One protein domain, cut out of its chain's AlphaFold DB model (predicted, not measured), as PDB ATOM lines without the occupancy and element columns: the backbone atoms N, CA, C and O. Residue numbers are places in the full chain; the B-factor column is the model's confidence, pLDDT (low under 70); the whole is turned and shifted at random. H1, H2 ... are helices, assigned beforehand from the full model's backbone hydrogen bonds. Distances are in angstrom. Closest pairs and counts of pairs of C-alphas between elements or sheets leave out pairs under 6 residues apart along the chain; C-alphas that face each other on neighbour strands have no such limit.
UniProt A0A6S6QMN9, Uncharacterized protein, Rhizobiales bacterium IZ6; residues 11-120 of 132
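AT A GLANCE: This is residues 11 to 120 of the 132 residues of an uncharacterized protein of Rhizobiales bacterium IZ6 (UniProt A0A6S6QMN9). A loose, open frame of helices: H3 runs through the middle, from beside H2 at one end, where H1 meets H2 and H7, to H4 and H5 at the other. H6 spans between the ends, making a corner with H5 and another with H7. The 110 printed residues have seven named helices, H1 to H7 in chain order, and no named strand; the class is all helix. The whole is only just loose, close to compact, with a radius of gyration of the C-alphas of 15.8 A and spans of 41 by 35 by 28 A.

HOW THE PARTS SIT: H1, residues 11 to 17, and H2, residues 19 to 22, touch only at the corner; their closest C-alphas, of Ile 14 and Ala 22, are 5.2 A apart. H3, residues 25 to 42, is close to but not clearly touching H4, residues 47 to 58, with the closest C-alphas, of Ile 37 and Ile 50, at 8.0 A. H3 and H5, residues 65 to 83, are near each other; H4 and H5 are apart. H5, with residues 77 to 81 alone, only just touches residue 87 of H6, residues 87 to 104, with 3 pairs of C-alphas within 8 A, only at the corner and about perpendicular at 75 degrees; the closest C-alphas, of Ala 80 and Leu 87, are 6.0 A apart. H7, residues 108 to 118, touches H1 at a steep tilt of 53 degrees, the same way, with the closest C-alphas, of Leu 17 and Ala 110, at 5.6 A. Every O i to N i+4 pair is within hydrogen-bond range in H1, H3, H4, H5, H6 and H7; H2 is too short for such a pair.

IN THESE COORDINATES: H1 begins at C-alpha 11 (48.745, -23.710, -73.397). H3 is 26.0 A long, H5 27.1 A and H6 25.5 A. H7 ends at C-alpha 118 (54.039, -29.209, -96.955).

THE WHOLE: The C-alphas of Ser 59 and Ser 104 are the two farthest apart, at 44.8 A. The printed part has no cut, no link is long, and no printed residue is under 70 in pLDDT.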
ATOM      1  N   ASP A  11      47.676 -24.712 -73.538       96.94
ATOM      2  CA  ASP A  11      48.745 -23.710 -73.397       96.94
ATOM      3  C   ASP A  11      50.004 -24.118 -74.172       96.94
ATOM      4  O   ASP A  11      50.514 -23.353 -74.998       96.94
ATOM      5  N   TRP A  12      50.454 -25.363 -73.984       96.94
ATOM      6  CA  TRP A  12      51.569 -25.922 -74.740       96.94
ATOM      7  C   TRP A  12      51.313 -25.839 -76.249       96.94
ATOM      8  O   TRP A  12      52.178 -25.369 -76.988       96.94
ATOM      9  N   ALA A  13      50.121 -26.218 -76.721       96.50
ATOM     10  CA  ALA A  13      49.793 -26.168 -78.145       96.50
ATOM     11  C   ALA A  13      49.843 -24.737 -78.707       96.50
ATOM     12  O   ALA A  13      50.349 -24.543 -79.816       96.50
ATOM     13  N   ILE A  14      49.360 -23.736 -77.960       95.69
ATOM     14  CA  ILE A  14      49.448 -22.320 -78.351       95.69
ATOM     15  C   ILE A  14      50.908 -21.901 -78.488       95.69
ATOM     16  O   ILE A  14      51.284 -21.337 -79.516       95.69
ATOM     17  N   ARG A  15      51.735 -22.194 -77.482       95.00
ATOM     18  CA  ARG A  15      53.152 -21.807 -77.472       95.00
ATOM     19  C   ARG A  15      53.953 -22.528 -78.558       95.00
ATOM     20  O   ARG A  15      54.820 -21.925 -79.178       95.00
ATOM     21  N   ALA A  16      53.636 -23.793 -78.817       95.12
ATOM     22  CA  ALA A  16      54.341 -24.638 -79.775       95.12
ATOM     23  C   ALA A  16      53.977 -24.355 -81.243       95.12
ATOM     24  O   ALA A  16      54.816 -24.538 -82.126       95.12
ATOM     25  N   LEU A  17      52.728 -23.965 -81.526       94.50
ATOM     26  CA  LEU A  17      52.186 -23.920 -82.895       94.50
ATOM     27  C   LEU A  17      51.642 -22.544 -83.310       94.50
ATOM     28  O   LEU A  17      51.448 -22.298 -84.505       94.50
ATOM     29  N   GLY A  18      51.391 -21.660 -82.346       94.00
ATOM     30  CA  GLY A  18      50.675 -20.404 -82.533       94.00
ATOM     31  C   GLY A  18      49.167 -20.553 -82.331       94.00
ATOM     32  O   GLY A  18      48.571 -21.600 -82.612       94.00
ATOM     33  N   HIS A  19      48.522 -19.473 -81.877       94.25
ATOM     34  CA  HIS A  19      47.100 -19.474 -81.515       94.25
ATOM     35  C   HIS A  19      46.192 -19.956 -82.655       94.25
ATOM     36  O   HIS A  19      45.281 -20.744 -82.418       94.25
ATOM     37  N   ALA A  20      46.438 -19.538 -83.902       93.44
ATOM     38  CA  ALA A  20      45.589 -19.911 -85.037       93.44
ATOM     39  C   ALA A  20      45.582 -21.422 -85.323       93.44
ATOM     40  O   ALA A  20      44.546 -21.968 -85.692       93.44
ATOM     41  N   VAL A  21      46.717 -22.104 -85.142       94.38
ATOM     42  CA  VAL A  21      46.822 -23.558 -85.349       94.38
ATOM     43  C   VAL A  21      46.279 -24.315 -84.137       94.38
ATOM     44  O   VAL A  21      45.559 -25.302 -84.292       94.38
ATOM     45  N   ALA A  22      46.594 -23.850 -82.925       95.38
ATOM     46  CA  ALA A  22      46.150 -24.479 -81.684       95.38
ATOM     47  C   ALA A  22      44.626 -24.402 -81.491       95.38
ATOM     48  O   ALA A  22      44.014 -25.378 -81.063       95.38
ATOM     49  N   SER A  23      44.010 -23.273 -81.855       95.81
ATOM     50  CA  SER A  23      42.563 -23.042 -81.733       95.81
ATOM     51  C   SER A  23      41.736 -23.609 -82.893       95.81
ATOM     52  O   SER A  23      40.509 -23.546 -82.842       95.81
ATOM     53  N   ASN A  24      42.361 -24.181 -83.931       96.62
ATOM     54  CA  ASN A  24      41.639 -24.765 -85.060       96.62
ATOM     55  C   ASN A  24      41.159 -26.198 -84.736       96.62
ATOM     56  O   ASN A  24      41.991 -27.109 -84.647       96.62
ATOM     57  N   PRO A  25      39.837 -26.456 -84.645       95.56
ATOM     58  CA  PRO A  25      39.324 -27.785 -84.302       95.56
ATOM     59  C   PRO A  25      39.707 -28.870 -85.313       95.56
ATOM     60  O   PRO A  25      39.925 -30.017 -84.928       95.56
ATOM     61  N   ARG A  26      39.839 -28.517 -86.601       95.00
ATOM     62  CA  ARG A  26      40.265 -29.445 -87.655       95.00
ATOM     63  C   ARG A  26      41.706 -29.905 -87.439       95.00
ATOM     64  O   ARG A  26      41.981 -31.090 -87.562       95.00
ATOM     65  N   GLU A  27      42.611 -29.003 -87.069       95.44
ATOM     66  CA  GLU A  27      44.002 -29.370 -86.758       95.44
ATOM     67  C   GLU A  27      44.083 -30.257 -85.515       95.44
ATOM     68  O   GLU A  27      44.842 -31.224 -85.483       95.44
ATOM     69  N   ARG A  28      43.285 -29.945 -84.484       96.12
ATOM     70  CA  ARG A  28      43.273 -30.732 -83.245       96.12
ATOM     71  C   ARG A  28      42.767 -32.151 -83.492       96.12
ATOM     72  O   ARG A  28      43.418 -33.098 -83.059       96.12
ATOM     73  N   VAL A  29      41.667 -32.315 -84.233       96.81
ATOM     74  CA  VAL A  29      41.127 -33.653 -84.532       96.81
ATOM     75  C   VAL A  29      42.024 -34.443 -85.488       96.81
ATOM     76  O   VAL A  29      42.173 -35.649 -85.308       96.81
ATOM     77  N   LEU A  30      42.687 -33.788 -86.450       95.38
ATOM     78  CA  LEU A  30      43.674 -34.454 -87.308       95.38
ATOM     79  C   LEU A  30      44.872 -34.962 -86.503       95.38
ATOM     80  O   LEU A  30      45.343 -36.063 -86.776       95.38
ATOM     81  N   ARG A  31      45.329 -34.221 -85.480       95.94
ATOM     82  CA  ARG A  31      46.390 -34.733 -84.604       95.94
ATOM     83  C   ARG A  31      45.925 -35.940 -83.794       95.94
ATOM     84  O   ARG A  31      46.671 -36.904 -83.708       95.94
ATOM     85  N   VAL A  32      44.704 -35.922 -83.255       97.56
ATOM     86  CA  VAL A  32      44.131 -37.092 -82.560       97.56
ATOM     87  C   VAL A  32      44.070 -38.311 -83.488       97.56
ATOM     88  O   VAL A  32      44.440 -39.406 -83.075       97.56
ATOM     89  N   LEU A  33      43.648 -38.126 -84.743       97.06
ATOM     90  CA  LEU A  33      43.605 -39.199 -85.740       97.06
ATOM     91  C   LEU A  33      45.000 -39.769 -86.035       97.06
ATOM     92  O   LEU A  33      45.162 -40.984 -86.071       97.06
ATOM     93  N   GLU A  34      45.992 -38.904 -86.243       96.88
ATOM     94  CA  GLU A  34      47.374 -39.315 -86.509       96.88
ATOM     95  C   GLU A  34      47.942 -40.148 -85.351       96.88
ATOM     96  O   GLU A  34      48.431 -41.242 -85.598       96.88
ATOM     97  N   GLU A  35      47.782 -39.701 -84.100       97.94
ATOM     98  CA  GLU A  35      48.238 -40.450 -82.914       97.94
ATOM     99  C   GLU A  35      47.530 -41.806 -82.781       97.94
ATOM    100  O   GLU A  35      48.143 -42.804 -82.411       97.94
ATOM    101  N   ALA A  36      46.231 -41.873 -83.098       98.19
ATOM    102  CA  ALA A  36      45.481 -43.126 -83.067       98.19
ATOM    103  C   ALA A  36      45.971 -44.120 -84.137       98.19
ATOM    104  O   ALA A  36      46.028 -45.323 -83.880       98.19
ATOM    105  N   ILE A  37      46.350 -43.624 -85.321       98.19
ATOM    106  CA  ILE A  37      46.957 -44.431 -86.388       98.19
ATOM    107  C   ILE A  37      48.369 -44.877 -85.987       98.19
ATOM    108  O   ILE A  37      48.690 -46.053 -86.150       98.19
ATOM    109  N   GLU A  38      49.191 -43.981 -85.427       98.31
ATOM    110  CA  GLU A  38      50.526 -44.304 -84.904       98.31
ATOM    111  C   GLU A  38      50.426 -45.392 -83.815       98.31
ATOM    112  O   GLU A  38      51.136 -46.395 -83.875       98.31
ATOM    113  N   LEU A  39      49.468 -45.282 -82.885       98.19
ATOM    114  CA  LEU A  39      49.200 -46.311 -81.876       98.19
ATOM    115  C   LEU A  39      48.803 -47.655 -82.509       98.19
ATOM    116  O   LEU A  39      49.379 -48.689 -82.168       98.19
ATOM    117  N   ALA A  40      47.861 -47.658 -83.455       98.38
ATOM    118  CA  ALA A  40      47.450 -48.876 -84.154       98.38
ATOM    119  C   ALA A  40      48.627 -49.543 -84.894       98.38
ATOM    120  O   ALA A  40      48.768 -50.767 -84.862       98.38
ATOM    121  N   GLN A  41      49.510 -48.742 -85.499       98.56
ATOM    122  CA  GLN A  41      50.726 -49.226 -86.147       98.56
ATOM    123  C   GLN A  41      51.657 -49.932 -85.150       98.56
ATOM    124  O   GLN A  41      52.196 -50.990 -85.479       98.56
ATOM    125  N   THR A  42      51.822 -49.408 -83.927       98.19
ATOM    126  CA  THR A  42      52.660 -50.061 -82.899       98.19
ATOM    127  C   THR A  42      52.126 -51.422 -82.447       98.19
ATOM    128  O   THR A  42      52.909 -52.285 -82.058       98.19
ATOM    129  N   GLU A  43      50.815 -51.648 -82.553       98.25
ATOM    130  CA  GLU A  43      50.170 -52.936 -82.259       98.25
ATOM    131  C   GLU A  43      50.095 -53.863 -83.488       98.25
ATOM    132  O   GLU A  43      49.488 -54.933 -83.430       98.25
ATOM    133  N   GLY A  44      50.716 -53.482 -84.611       98.06
ATOM    134  CA  GLY A  44      50.774 -54.303 -85.820       98.06
ATOM    135  C   GLY A  44      49.469 -54.344 -86.618       98.06
ATOM    136  O   GLY A  44      49.241 -55.289 -87.374       98.06
ATOM    137  N   VAL A  45      48.597 -53.343 -86.467       98.38
ATOM    138  CA  VAL A  45      47.390 -53.229 -87.293       98.38
ATOM    139  C   VAL A  45      47.786 -52.851 -88.720       98.38
ATOM    140  O   VAL A  45      48.403 -51.814 -88.961       98.38
ATOM    141  N   ASN A  46      47.407 -53.692 -89.682       97.69
ATOM    142  CA  ASN A  46      47.681 -53.455 -91.097       97.69
ATOM    143  C   ASN A  46      46.852 -52.290 -91.653       97.69
ATOM    144  O   ASN A  46      45.696 -52.098 -91.267       97.69
ATOM    145  N   GLN A  47      47.408 -51.584 -92.640       98.00
ATOM    146  CA  GLN A  47      46.739 -50.465 -93.307       98.00
ATOM    147  C   GLN A  47      45.366 -50.851 -93.887       98.00
ATOM    148  O   GLN A  47      44.404 -50.123 -93.673       98.00
ATOM    149  N   ASP A  48      45.225 -52.034 -94.493       98.19
ATOM    150  CA  ASP A  48      43.938 -52.502 -95.039       98.19
ATOM    151  C   ASP A  48      42.826 -52.581 -93.973       98.19
ATOM    152  O   ASP A  48      41.649 -52.341 -94.254       98.19
ATOM    153  N   VAL A  49      43.186 -52.902 -92.724       98.25
ATOM    154  CA  VAL A  49      42.240 -52.947 -91.594       98.25
ATOM    155  C   VAL A  49      41.847 -51.531 -91.168       98.25
ATOM    156  O   VAL A  49      40.684 -51.294 -90.825       98.25
ATOM    157  N   ILE A  50      42.785 -50.583 -91.222       98.00
ATOM    158  CA  ILE A  50      42.514 -49.160 -90.989       98.00
ATOM    159  C   ILE A  50      41.548 -48.647 -92.065       98.00
ATOM    160  O   ILE A  50      40.505 -48.091 -91.719       98.00
ATOM    161  N   ASP A  51      41.810 -48.927 -93.342       98.12
ATOM    162  CA  ASP A  51      40.961 -48.512 -94.465       98.12
ATOM    163  C   ASP A  51      39.546 -49.109 -94.366       98.12
ATOM    164  O   ASP A  51      38.539 -48.412 -94.534       98.12
ATOM    165  N   ALA A  52      39.429 -50.392 -94.005       98.31
ATOM    166  CA  ALA A  52      38.136 -51.025 -93.748       98.31
ATOM    167  C   ALA A  52      37.387 -50.380 -92.563       98.31
ATOM    168  O   ALA A  52      36.161 -50.225 -92.603       98.31
ATOM    169  N   THR A  53      38.113 -49.973 -91.520       98.12
ATOM    170  CA  THR A  53      37.550 -49.280 -90.353       98.12
ATOM    171  C   THR A  53      37.042 -47.892 -90.729       98.12
ATOM    172  O   THR A  53      35.917 -47.541 -90.363       98.12
ATOM    173  N   VAL A  54      37.809 -47.141 -91.523       98.19
ATOM    174  CA  VAL A  54      37.401 -45.852 -92.096       98.19
ATOM    175  C   VAL A  54      36.092 -46.022 -92.867       98.19
ATOM    176  O   VAL A  54      35.103 -45.363 -92.543       98.19
ATOM    177  N   ASN A  55      36.023 -46.976 -93.800       98.38
ATOM    178  CA  ASN A  55      34.808 -47.238 -94.579       98.38
ATOM    179  C   ASN A  55      33.584 -47.525 -93.692       98.38
ATOM    180  O   ASN A  55      32.499 -46.997 -93.934       98.38
ATOM    181  N   ARG A  56      33.757 -48.315 -92.627       98.00
ATOM    182  CA  ARG A  56      32.687 -48.626 -91.667       98.00
ATOM    183  C   ARG A  56      32.222 -47.406 -90.865       98.00
ATOM    184  O   ARG A  56      31.039 -47.325 -90.539       98.00
ATOM    185  N   VAL A  57      33.126 -46.504 -90.487       97.75
ATOM    186  CA  VAL A  57      32.774 -45.281 -89.746       97.75
ATOM    187  C   VAL A  57      32.012 -44.320 -90.657       97.75
ATOM    188  O   VAL A  57      30.932 -43.863 -90.289       97.75
ATOM    189  N   TYR A  58      32.510 -44.087 -91.873       97.88
ATOM    190  CA  TYR A  58      31.881 -43.177 -92.837       97.88
ATOM    191  C   TYR A  58      30.575 -43.710 -93.445       97.88
ATOM    192  O   TYR A  58      29.812 -42.933 -94.017       97.88
ATOM    193  N   SER A  59      30.260 -45.002 -93.292       98.06
ATOM    194  CA  SER A  59      28.964 -45.563 -93.696       98.06
ATOM    195  C   SER A  59      27.829 -45.296 -92.693       98.06
ATOM    196  O   SER A  59      26.713 -45.777 -92.896       98.06
ATOM    197  N   ARG A  60      28.104 -44.622 -91.570       97.38
ATOM    198  CA  ARG A  60      27.142 -44.351 -90.489       97.38
ATOM    199  C   ARG A  60      26.795 -42.860 -90.423       97.38
ATOM    200  O   ARG A  60      27.558 -42.036 -90.924       97.38
ATOM    201  N   PRO A  61      25.667 -42.488 -89.788       98.06
ATOM    202  CA  PRO A  61      25.392 -41.091 -89.473       98.06
ATOM    203  C   PRO A  61      26.527 -40.465 -88.658       98.06
ATOM    204  O   PRO A  61      27.121 -41.122 -87.803       98.06
ATOM    205  N   VAL A  62      26.796 -39.185 -88.912       97.62
ATOM    206  CA  VAL A  62      27.810 -38.414 -88.183       97.62
ATOM    207  C   VAL A  62      27.429 -38.321 -86.701       97.62
ATOM    208  O   VAL A  62      26.290 -37.989 -86.371       97.62
ATOM    209  N   GLY A  63      28.387 -38.616 -85.821       96.44
ATOM    210  CA  GLY A  63      28.229 -38.534 -84.369       96.44
ATOM    211  C   GLY A  63      28.325 -37.109 -83.811       96.44
ATOM    212  O   GLY A  63      28.540 -36.132 -84.530       96.44
ATOM    213  N   HIS A  64      28.187 -36.985 -82.491       97.75
ATOM    214  CA  HIS A  64      28.296 -35.715 -81.770       97.75
ATOM    215  C   HIS A  64      29.696 -35.566 -81.155       97.75
ATOM    216  O   HIS A  64      30.096 -36.374 -80.321       97.75
ATOM    217  N   ALA A  65      30.436 -34.516 -81.529       96.44
ATOM    218  CA  ALA A  65      31.865 -34.392 -81.210       96.44
ATOM    219  C   ALA A  65      32.231 -34.542 -79.712       96.44
ATOM    220  O   ALA A  65      33.175 -35.279 -79.421       96.44
ATOM    221  N   PRO A  66      31.507 -33.943 -78.743       97.62
ATOM    222  CA  PRO A  66      31.744 -34.198 -77.319       97.62
ATOM    223  C   PRO A  66      31.609 -35.671 -76.910       97.62
ATOM    224  O   PRO A  66      32.399 -36.162 -76.107       97.62
ATOM    225  N   GLN A  67      30.632 -36.387 -77.474       98.38
ATOM    226  CA  GLN A  67      30.415 -37.805 -77.181       98.38
ATOM    227  C   GLN A  67      31.534 -38.668 -77.771       98.38
ATOM    228  O   GLN A  67      32.104 -39.490 -77.059       98.38
ATOM    229  N   GLU A  68      31.889 -38.437 -79.035       98.19
ATOM    230  CA  GLU A  68      32.972 -39.168 -79.705       98.19
ATOM    231  C   GLU A  68      34.321 -38.921 -79.009       98.19
ATOM    232  O   GLU A  68      35.099 -39.848 -78.807       98.19
ATOM    233  N   SER A  69      34.568 -37.694 -78.535       97.94
ATOM    234  CA  SER A  69      35.774 -37.364 -77.756       97.94
ATOM    235  C   SER A  69      35.851 -38.172 -76.455       97.94
ATOM    236  O   SER A  69      36.906 -38.711 -76.116       97.94
ATOM    237  N   ALA A  70      34.729 -38.309 -75.740       98.19
ATOM    238  CA  ALA A  70      34.661 -39.125 -74.530       98.19
ATOM    239  C   ALA A  70      34.851 -40.622 -74.828       98.19
ATOM    240  O   ALA A  70      35.502 -41.328 -74.058       98.19
ATOM    241  N   GLN A  71      34.324 -41.112 -75.952       98.19
ATOM    242  CA  GLN A  71      34.489 -42.505 -76.379       98.19
ATOM    243  C   GLN A  71      35.929 -42.825 -76.790       98.19
ATOM    244  O   GLN A  71      36.416 -43.912 -76.467       98.19
ATOM    245  N   VAL A  72      36.629 -41.887 -77.436       98.12
ATOM    246  CA  VAL A  72      38.066 -42.006 -77.720       98.12
ATOM    247  C   VAL A  72      38.853 -42.148 -76.418       98.12
ATOM    248  O   VAL A  72      39.612 -43.107 -76.281       98.12
ATOM    249  N   LEU A  73      38.625 -41.264 -75.438       97.94
ATOM    250  CA  LEU A  73      39.297 -41.344 -74.137       97.94
ATOM    251  C   LEU A  73      39.007 -42.676 -73.430       97.94
ATOM    252  O   LEU A  73      39.934 -43.357 -73.007       97.94
ATOM    253  N   LEU A  74      37.736 -43.085 -73.365       98.38
ATOM    254  CA  LEU A  74      37.326 -44.347 -72.742       98.38
ATOM    255  C   LEU A  74      38.011 -45.555 -73.393       98.38
ATOM    256  O   LEU A  74      38.489 -46.454 -72.699       98.38
ATOM    257  N   THR A  75      38.080 -45.574 -74.724       98.25
ATOM    258  CA  THR A  75      38.710 -46.664 -75.480       98.25
ATOM    259  C   THR A  75      40.217 -46.704 -75.238       98.25
ATOM    260  O   THR A  75      40.764 -47.782 -75.005       98.25
ATOM    261  N   LEU A  76      40.879 -45.542 -75.220       98.38
ATOM    262  CA  LEU A  76      42.309 -45.440 -74.930       98.38
ATOM    263  C   LEU A  76      42.636 -45.897 -73.501       98.38
ATOM    264  O   LEU A  76      43.575 -46.667 -73.311       98.38
ATOM    265  N   SER A  77      41.836 -45.498 -72.507       98.19
ATOM    266  CA  SER A  77      41.982 -45.954 -71.118       98.19
ATOM    267  C   SER A  77      41.803 -47.468 -70.986       98.19
ATOM    268  O   SER A  77      42.574 -48.122 -70.286       98.19
ATOM    269  N   SER A  78      40.823 -48.046 -71.687       98.50
ATOM    270  CA  SER A  78      40.602 -49.498 -71.707       98.50
ATOM    271  C   SER A  78      41.781 -50.253 -72.334       98.50
ATOM    272  O   SER A  78      42.255 -51.245 -71.776       98.50
ATOM    273  N   TYR A  79      42.313 -49.752 -73.454       98.50
ATOM    274  CA  TYR A  79      43.526 -50.289 -74.071       98.50
ATOM    275  C   TYR A  79      44.723 -50.226 -73.112       98.50
ATOM    276  O   TYR A  79      45.394 -51.235 -72.906       98.50
ATOM    277  N   ALA A  80      44.958 -49.078 -72.472       98.31
ATOM    278  CA  ALA A  80      46.051 -48.915 -71.521       98.31
ATOM    279  C   ALA A  80      45.938 -49.906 -70.353       98.31
ATOM    280  O   ALA A  80      46.907 -50.596 -70.038       98.31
ATOM    281  N   ALA A  81      44.742 -50.059 -69.777       98.25
ATOM    282  CA  ALA A  81      44.489 -51.044 -68.730       98.25
ATOM    283  C   ALA A  81      44.771 -52.483 -69.205       98.25
ATOM    284  O   ALA A  81      45.396 -53.254 -68.481       98.25
ATOM    285  N   CYS A  82      44.382 -52.830 -70.438       98.44
ATOM    286  CA  CYS A  82      44.667 -54.134 -71.049       98.44
ATOM    287  C   CYS A  82      46.177 -54.411 -71.176       98.44
ATOM    288  O   CYS A  82      46.626 -55.537 -70.963       98.44
ATOM    289  N   LYS A  83      46.979 -53.381 -71.471       98.31
ATOM    290  CA  LYS A  83      48.444 -53.479 -71.559       98.31
ATOM    291  C   LYS A  83      49.156 -53.366 -70.203       98.31
ATOM    292  O   LYS A  83      50.372 -53.526 -70.151       98.31
ATOM    293  N   GLY A  84      48.425 -53.100 -69.116       98.06
ATOM    294  CA  GLY A  84      48.997 -52.856 -67.787       98.06
ATOM    295  C   GLY A  84      49.667 -51.484 -67.646       98.06
ATOM    296  O   GLY A  84      50.577 -51.323 -66.837       98.06
ATOM    297  N   TYR A  85      49.257 -50.503 -68.449       98.19
ATOM    298  CA  TYR A  85      49.803 -49.149 -68.446       98.19
ATOM    299  C   TYR A  85      49.054 -48.226 -67.479       98.19
ATOM    300  O   TYR A  85      47.832 -48.294 -67.343       98.19
ATOM    301  N   HIS A  86      49.788 -47.294 -66.868       97.38
ATOM    302  CA  HIS A  86      49.229 -46.182 -66.096       97.38
ATOM    303  C   HIS A  86      49.093 -44.952 -66.998       97.38
ATOM    304  O   HIS A  86      49.980 -44.098 -67.029       97.38
ATOM    305  N   LEU A  87      48.001 -44.890 -67.765       97.44
ATOM    306  CA  LEU A  87      47.822 -43.906 -68.837       97.44
ATOM    307  C   LEU A  87      47.955 -42.459 -68.353       97.44
ATOM    308  O   LEU A  87      48.623 -41.661 -69.000       97.44
ATOM    309  N   GLU A  88      47.360 -42.122 -67.212       96.56
ATOM    310  CA  GLU A  88      47.376 -40.767 -66.659       96.56
ATOM    311  C   GLU A  88      48.799 -40.331 -66.288       96.56
ATOM    312  O   GLU A  88      49.223 -39.225 -66.621       96.56
ATOM    313  N   ALA A  89      49.572 -41.221 -65.660       97.75
ATOM    314  CA  ALA A  89      50.965 -40.950 -65.314       97.75
ATOM    315  C   ALA A  89      51.847 -40.817 -66.567       97.75
ATOM    316  O   ALA A  89      52.722 -39.954 -66.621       97.75
ATOM    317  N   MET A  90      51.598 -41.643 -67.589       98.00
ATOM    318  CA  MET A  90      52.292 -41.552 -68.877       98.00
ATOM    319  C   MET A  90      51.970 -40.243 -69.606       98.00
ATOM    320  O   MET A  90      52.872 -39.627 -70.166       98.00
ATOM    321  N   ALA A  91      50.713 -39.796 -69.568       97.69
ATOM    322  CA  ALA A  91      50.286 -38.546 -70.191       97.69
ATOM    323  C   ALA A  91      50.933 -37.319 -69.525       97.69
ATOM    324  O   ALA A  91      51.389 -36.415 -70.223       97.69
ATOM    325  N   GLU A  92      51.035 -37.301 -68.192       98.06
ATOM    326  CA  GLU A  92      51.753 -36.246 -67.460       98.06
ATOM    327  C   GLU A  92      53.254 -36.230 -67.791       98.06
ATOM    328  O   GLU A  92      53.835 -35.161 -67.994       98.06
ATOM    329  N   ALA A  93      53.883 -37.405 -67.899       98.31
ATOM    330  CA  ALA A  93      55.290 -37.514 -68.279       98.31
ATOM    331  C   ALA A  93      55.544 -37.044 -69.723       98.31
ATOM    332  O   ALA A  93      56.526 -36.343 -69.974       98.31
ATOM    333  N   GLU A  94      54.657 -37.383 -70.663       98.19
ATOM    334  CA  GLU A  94      54.761 -36.920 -72.051       98.19
ATOM    335  C   GLU A  94      54.565 -35.404 -72.146       98.19
ATOM    336  O   GLU A  94      55.339 -34.739 -72.833       98.19
ATOM    337  N   LEU A  95      53.598 -34.838 -71.411       98.44
ATOM    338  CA  LEU A  95      53.399 -33.389 -71.357       98.44
ATOM    339  C   LEU A  95      54.669 -32.672 -70.872       98.44
ATOM    340  O   LEU A  95      55.138 -31.744 -71.531       98.44
ATOM    341  N   ALA A  96      55.280 -33.152 -69.784       98.25
ATOM    342  CA  ALA A  96      56.543 -32.604 -69.290       98.25
ATOM    343  C   ALA A  96      57.671 -32.713 -70.335       98.25
ATOM    344  O   ALA A  96      58.454 -31.779 -70.510       98.25
ATOM    345  N   MET A  97      57.735 -33.824 -71.077       98.31
ATOM    346  CA  MET A  97      58.734 -34.022 -72.128       98.31
ATOM    347  C   MET A  97      58.546 -33.053 -73.305       98.31
ATOM    348  O   MET A  97      59.523 -32.516 -73.830       98.31
ATOM    349  N   VAL A  98      57.312 -32.827 -73.763       97.81
ATOM    350  CA  VAL A  98      57.061 -31.891 -74.872       97.81
ATOM    351  C   VAL A  98      57.230 -30.433 -74.448       97.81
ATOM    352  O   VAL A  98      57.629 -29.612 -75.275       97.81
ATOM    353  N   GLU A  99      56.990 -30.105 -73.177       97.50
ATOM    354  CA  GLU A  99      57.311 -28.799 -72.591       97.50
ATOM    355  C   GLU A  99      58.832 -28.564 -72.520       97.50
ATOM    356  O   GLU A  99      59.302 -27.479 -72.874       97.50
ATOM    357  N   ASP A 100      59.614 -29.578 -72.142       97.94
ATOM    358  CA  ASP A 100      61.082 -29.511 -72.125       97.94
ATOM    359  C   ASP A 100      61.671 -29.358 -73.538       97.94
ATOM    360  O   ASP A 100      62.511 -28.486 -73.778       97.94
ATOM    361  N   LYS A 101      61.152 -30.116 -74.517       97.62
ATOM    362  CA  LYS A 101      61.520 -29.963 -75.938       97.62
ATOM    363  C   LYS A 101      61.250 -28.549 -76.445       97.62
ATOM    364  O   LYS A 101      62.089 -27.992 -77.142       97.62
ATOM    365  N   LEU A 102      60.097 -27.972 -76.092       95.62
ATOM    366  CA  LEU A 102      59.739 -26.607 -76.486       95.62
ATOM    367  C   LEU A 102      60.655 -25.570 -75.827       95.62
ATOM    368  O   LEU A 102      61.032 -24.590 -76.462       95.62
ATOM    369  N   SER A 103      61.009 -25.782 -74.560       95.50
ATOM    370  CA  SER A 103      61.937 -24.910 -73.830       95.50
ATOM    371  C   SER A 103      63.347 -24.955 -74.423       95.50
ATOM    372  O   SER A 103      64.012 -23.926 -74.510       95.50
ATOM    373  N   SER A 104      63.782 -26.142 -74.847       96.56
ATOM    374  CA  SER A 104      65.106 -26.379 -75.425       96.56
ATOM    375  C   SER A 104      65.234 -25.864 -76.863       96.56
ATOM    376  O   SER A 104      66.277 -25.332 -77.235       96.56
ATOM    377  N   ASP A 105      64.182 -26.012 -77.671       94.94
ATOM    378  CA  ASP A 105      64.087 -25.476 -79.031       94.94
ATOM    379  C   ASP A 105      62.661 -24.938 -79.284       94.94
ATOM    380  O   ASP A 105      61.745 -25.713 -79.597       94.94
ATOM    381  N   PRO A 106      62.467 -23.605 -79.215       91.94
ATOM    382  CA  PRO A 106      61.172 -22.963 -79.455       91.94
ATOM    383  C   PRO A 106      60.570 -23.237 -80.841       91.94
ATOM    384  O   PRO A 106      59.364 -23.076 -81.034       91.94
ATOM    385  N   HIS A 107      61.378 -23.661 -81.817       92.12
ATOM    386  CA  HIS A 107      60.937 -23.934 -83.183       92.12
ATOM    387  C   HIS A 107      60.743 -25.430 -83.471       92.12
ATOM    388  O   HIS A 107      60.253 -25.773 -84.551       92.12
ATOM    389  N   TYR A 108      61.043 -26.327 -82.523       94.31
ATOM    390  CA  TYR A 108      60.979 -27.782 -82.718       94.31
ATOM    391  C   TYR A 108      59.629 -28.245 -83.288       94.31
ATOM    392  O   TYR A 108      59.554 -28.934 -84.312       94.31
ATOM    393  N   PHE A 109      58.533 -27.838 -82.644       95.06
ATOM    394  CA  PHE A 109      57.183 -28.230 -83.053       95.06
ATOM    395  C   PHE A 109      56.706 -27.471 -84.290       95.06
ATOM    396  O   PHE A 109      56.047 -28.066 -85.145       95.06
ATOM    397  N   ALA A 110      57.100 -26.205 -84.443       92.88
ATOM    398  CA  ALA A 110      56.797 -25.418 -85.633       92.88
ATOM    399  C   ALA A 110      57.404 -26.055 -86.897       92.88
ATOM    400  O   ALA A 110      56.693 -26.259 -87.881       92.88
ATOM    401  N   HIS A 111      58.667 -26.498 -86.854       92.81
ATOM    402  CA  HIS A 111      59.303 -27.215 -87.967       92.81
ATOM    403  C   HIS A 111      58.547 -28.496 -88.342       92.81
ATOM    404  O   HIS A 111      58.333 -28.784 -89.523       92.81
ATOM    405  N   ARG A 112      58.112 -29.281 -87.348       93.19
ATOM    406  CA  ARG A 112      57.321 -30.499 -87.590       93.19
ATOM    407  C   ARG A 112      55.961 -30.172 -88.201       93.19
ATOM    408  O   ARG A 112      55.549 -30.833 -89.151       93.19
ATOM    409  N   GLN A 113      55.297 -29.132 -87.708       93.69
ATOM    410  CA  GLN A 113      54.023 -28.669 -88.248       93.69
ATOM    411  C   GLN A 113      54.168 -28.162 -89.691       93.69
ATOM    412  O   GLN A 113      53.334 -28.466 -90.540       93.69
ATOM    413  N   ALA A 114      55.256 -27.464 -90.020       92.06
ATOM    414  CA  ALA A 114      55.516 -27.015 -91.384       92.06
ATOM    415  C   ALA A 114      55.725 -28.178 -92.364       92.06
ATOM    416  O   ALA A 114      55.255 -28.104 -93.499       92.06
ATOM    417  N   LYS A 115      56.354 -29.279 -91.927       92.75
ATOM    418  CA  LYS A 115      56.442 -30.510 -92.732       92.75
ATOM    419  C   LYS A 115      55.054 -31.079 -93.036       92.75
ATOM    420  O   LYS A 115      54.784 -31.409 -94.186       92.75
ATOM    421  N   LYS A 116      54.150 -31.119 -92.047       90.56
ATOM    422  CA  LYS A 116      52.748 -31.540 -92.250       90.56
ATOM    423  C   LYS A 116      52.013 -30.629 -93.229       90.56
ATOM    424  O   LYS A 116      51.319 -31.114 -94.121       90.56
ATOM    425  N   ALA A 117      52.223 -29.320 -93.115       91.00
ATOM    426  CA  ALA A 117      51.661 -28.350 -94.048       91.00
ATOM    427  C   ALA A 117      52.169 -28.550 -95.482       91.00
ATOM    428  O   ALA A 117      51.386 -28.470 -96.425       91.00
ATOM    429  N   GLY A 118      53.455 -28.875 -95.653       90.56
ATOM    430  CA  GLY A 118      54.039 -29.209 -96.955       90.56
ATOM    431  C   GLY A 118      53.437 -30.461 -97.605       90.56
ATOM    432  O   GLY A 118      53.417 -30.557 -98.828       90.56
ATOM    433  N   LEU A 119      52.900 -31.384 -96.802       91.81
ATOM    434  CA  LEU A 119      52.183 -32.580 -97.259       91.81
ATOM    435  C   LEU A 119      50.674 -32.347 -97.468       91.81
ATOM    436  O   LEU A 119      49.968 -33.261 -97.881       91.81
ATOM    437  N   GLY A 120      50.157 -31.150 -97.166       91.25
ATOM    438  CA  GLY A 120      48.727 -30.834 -97.272       91.25
ATOM    439  C   GLY A 120      47.849 -31.435 -96.166       91.25
ATOM    440  O   GLY A 120      46.625 -31.383 -96.273       91.25
TER     441      GLY A 120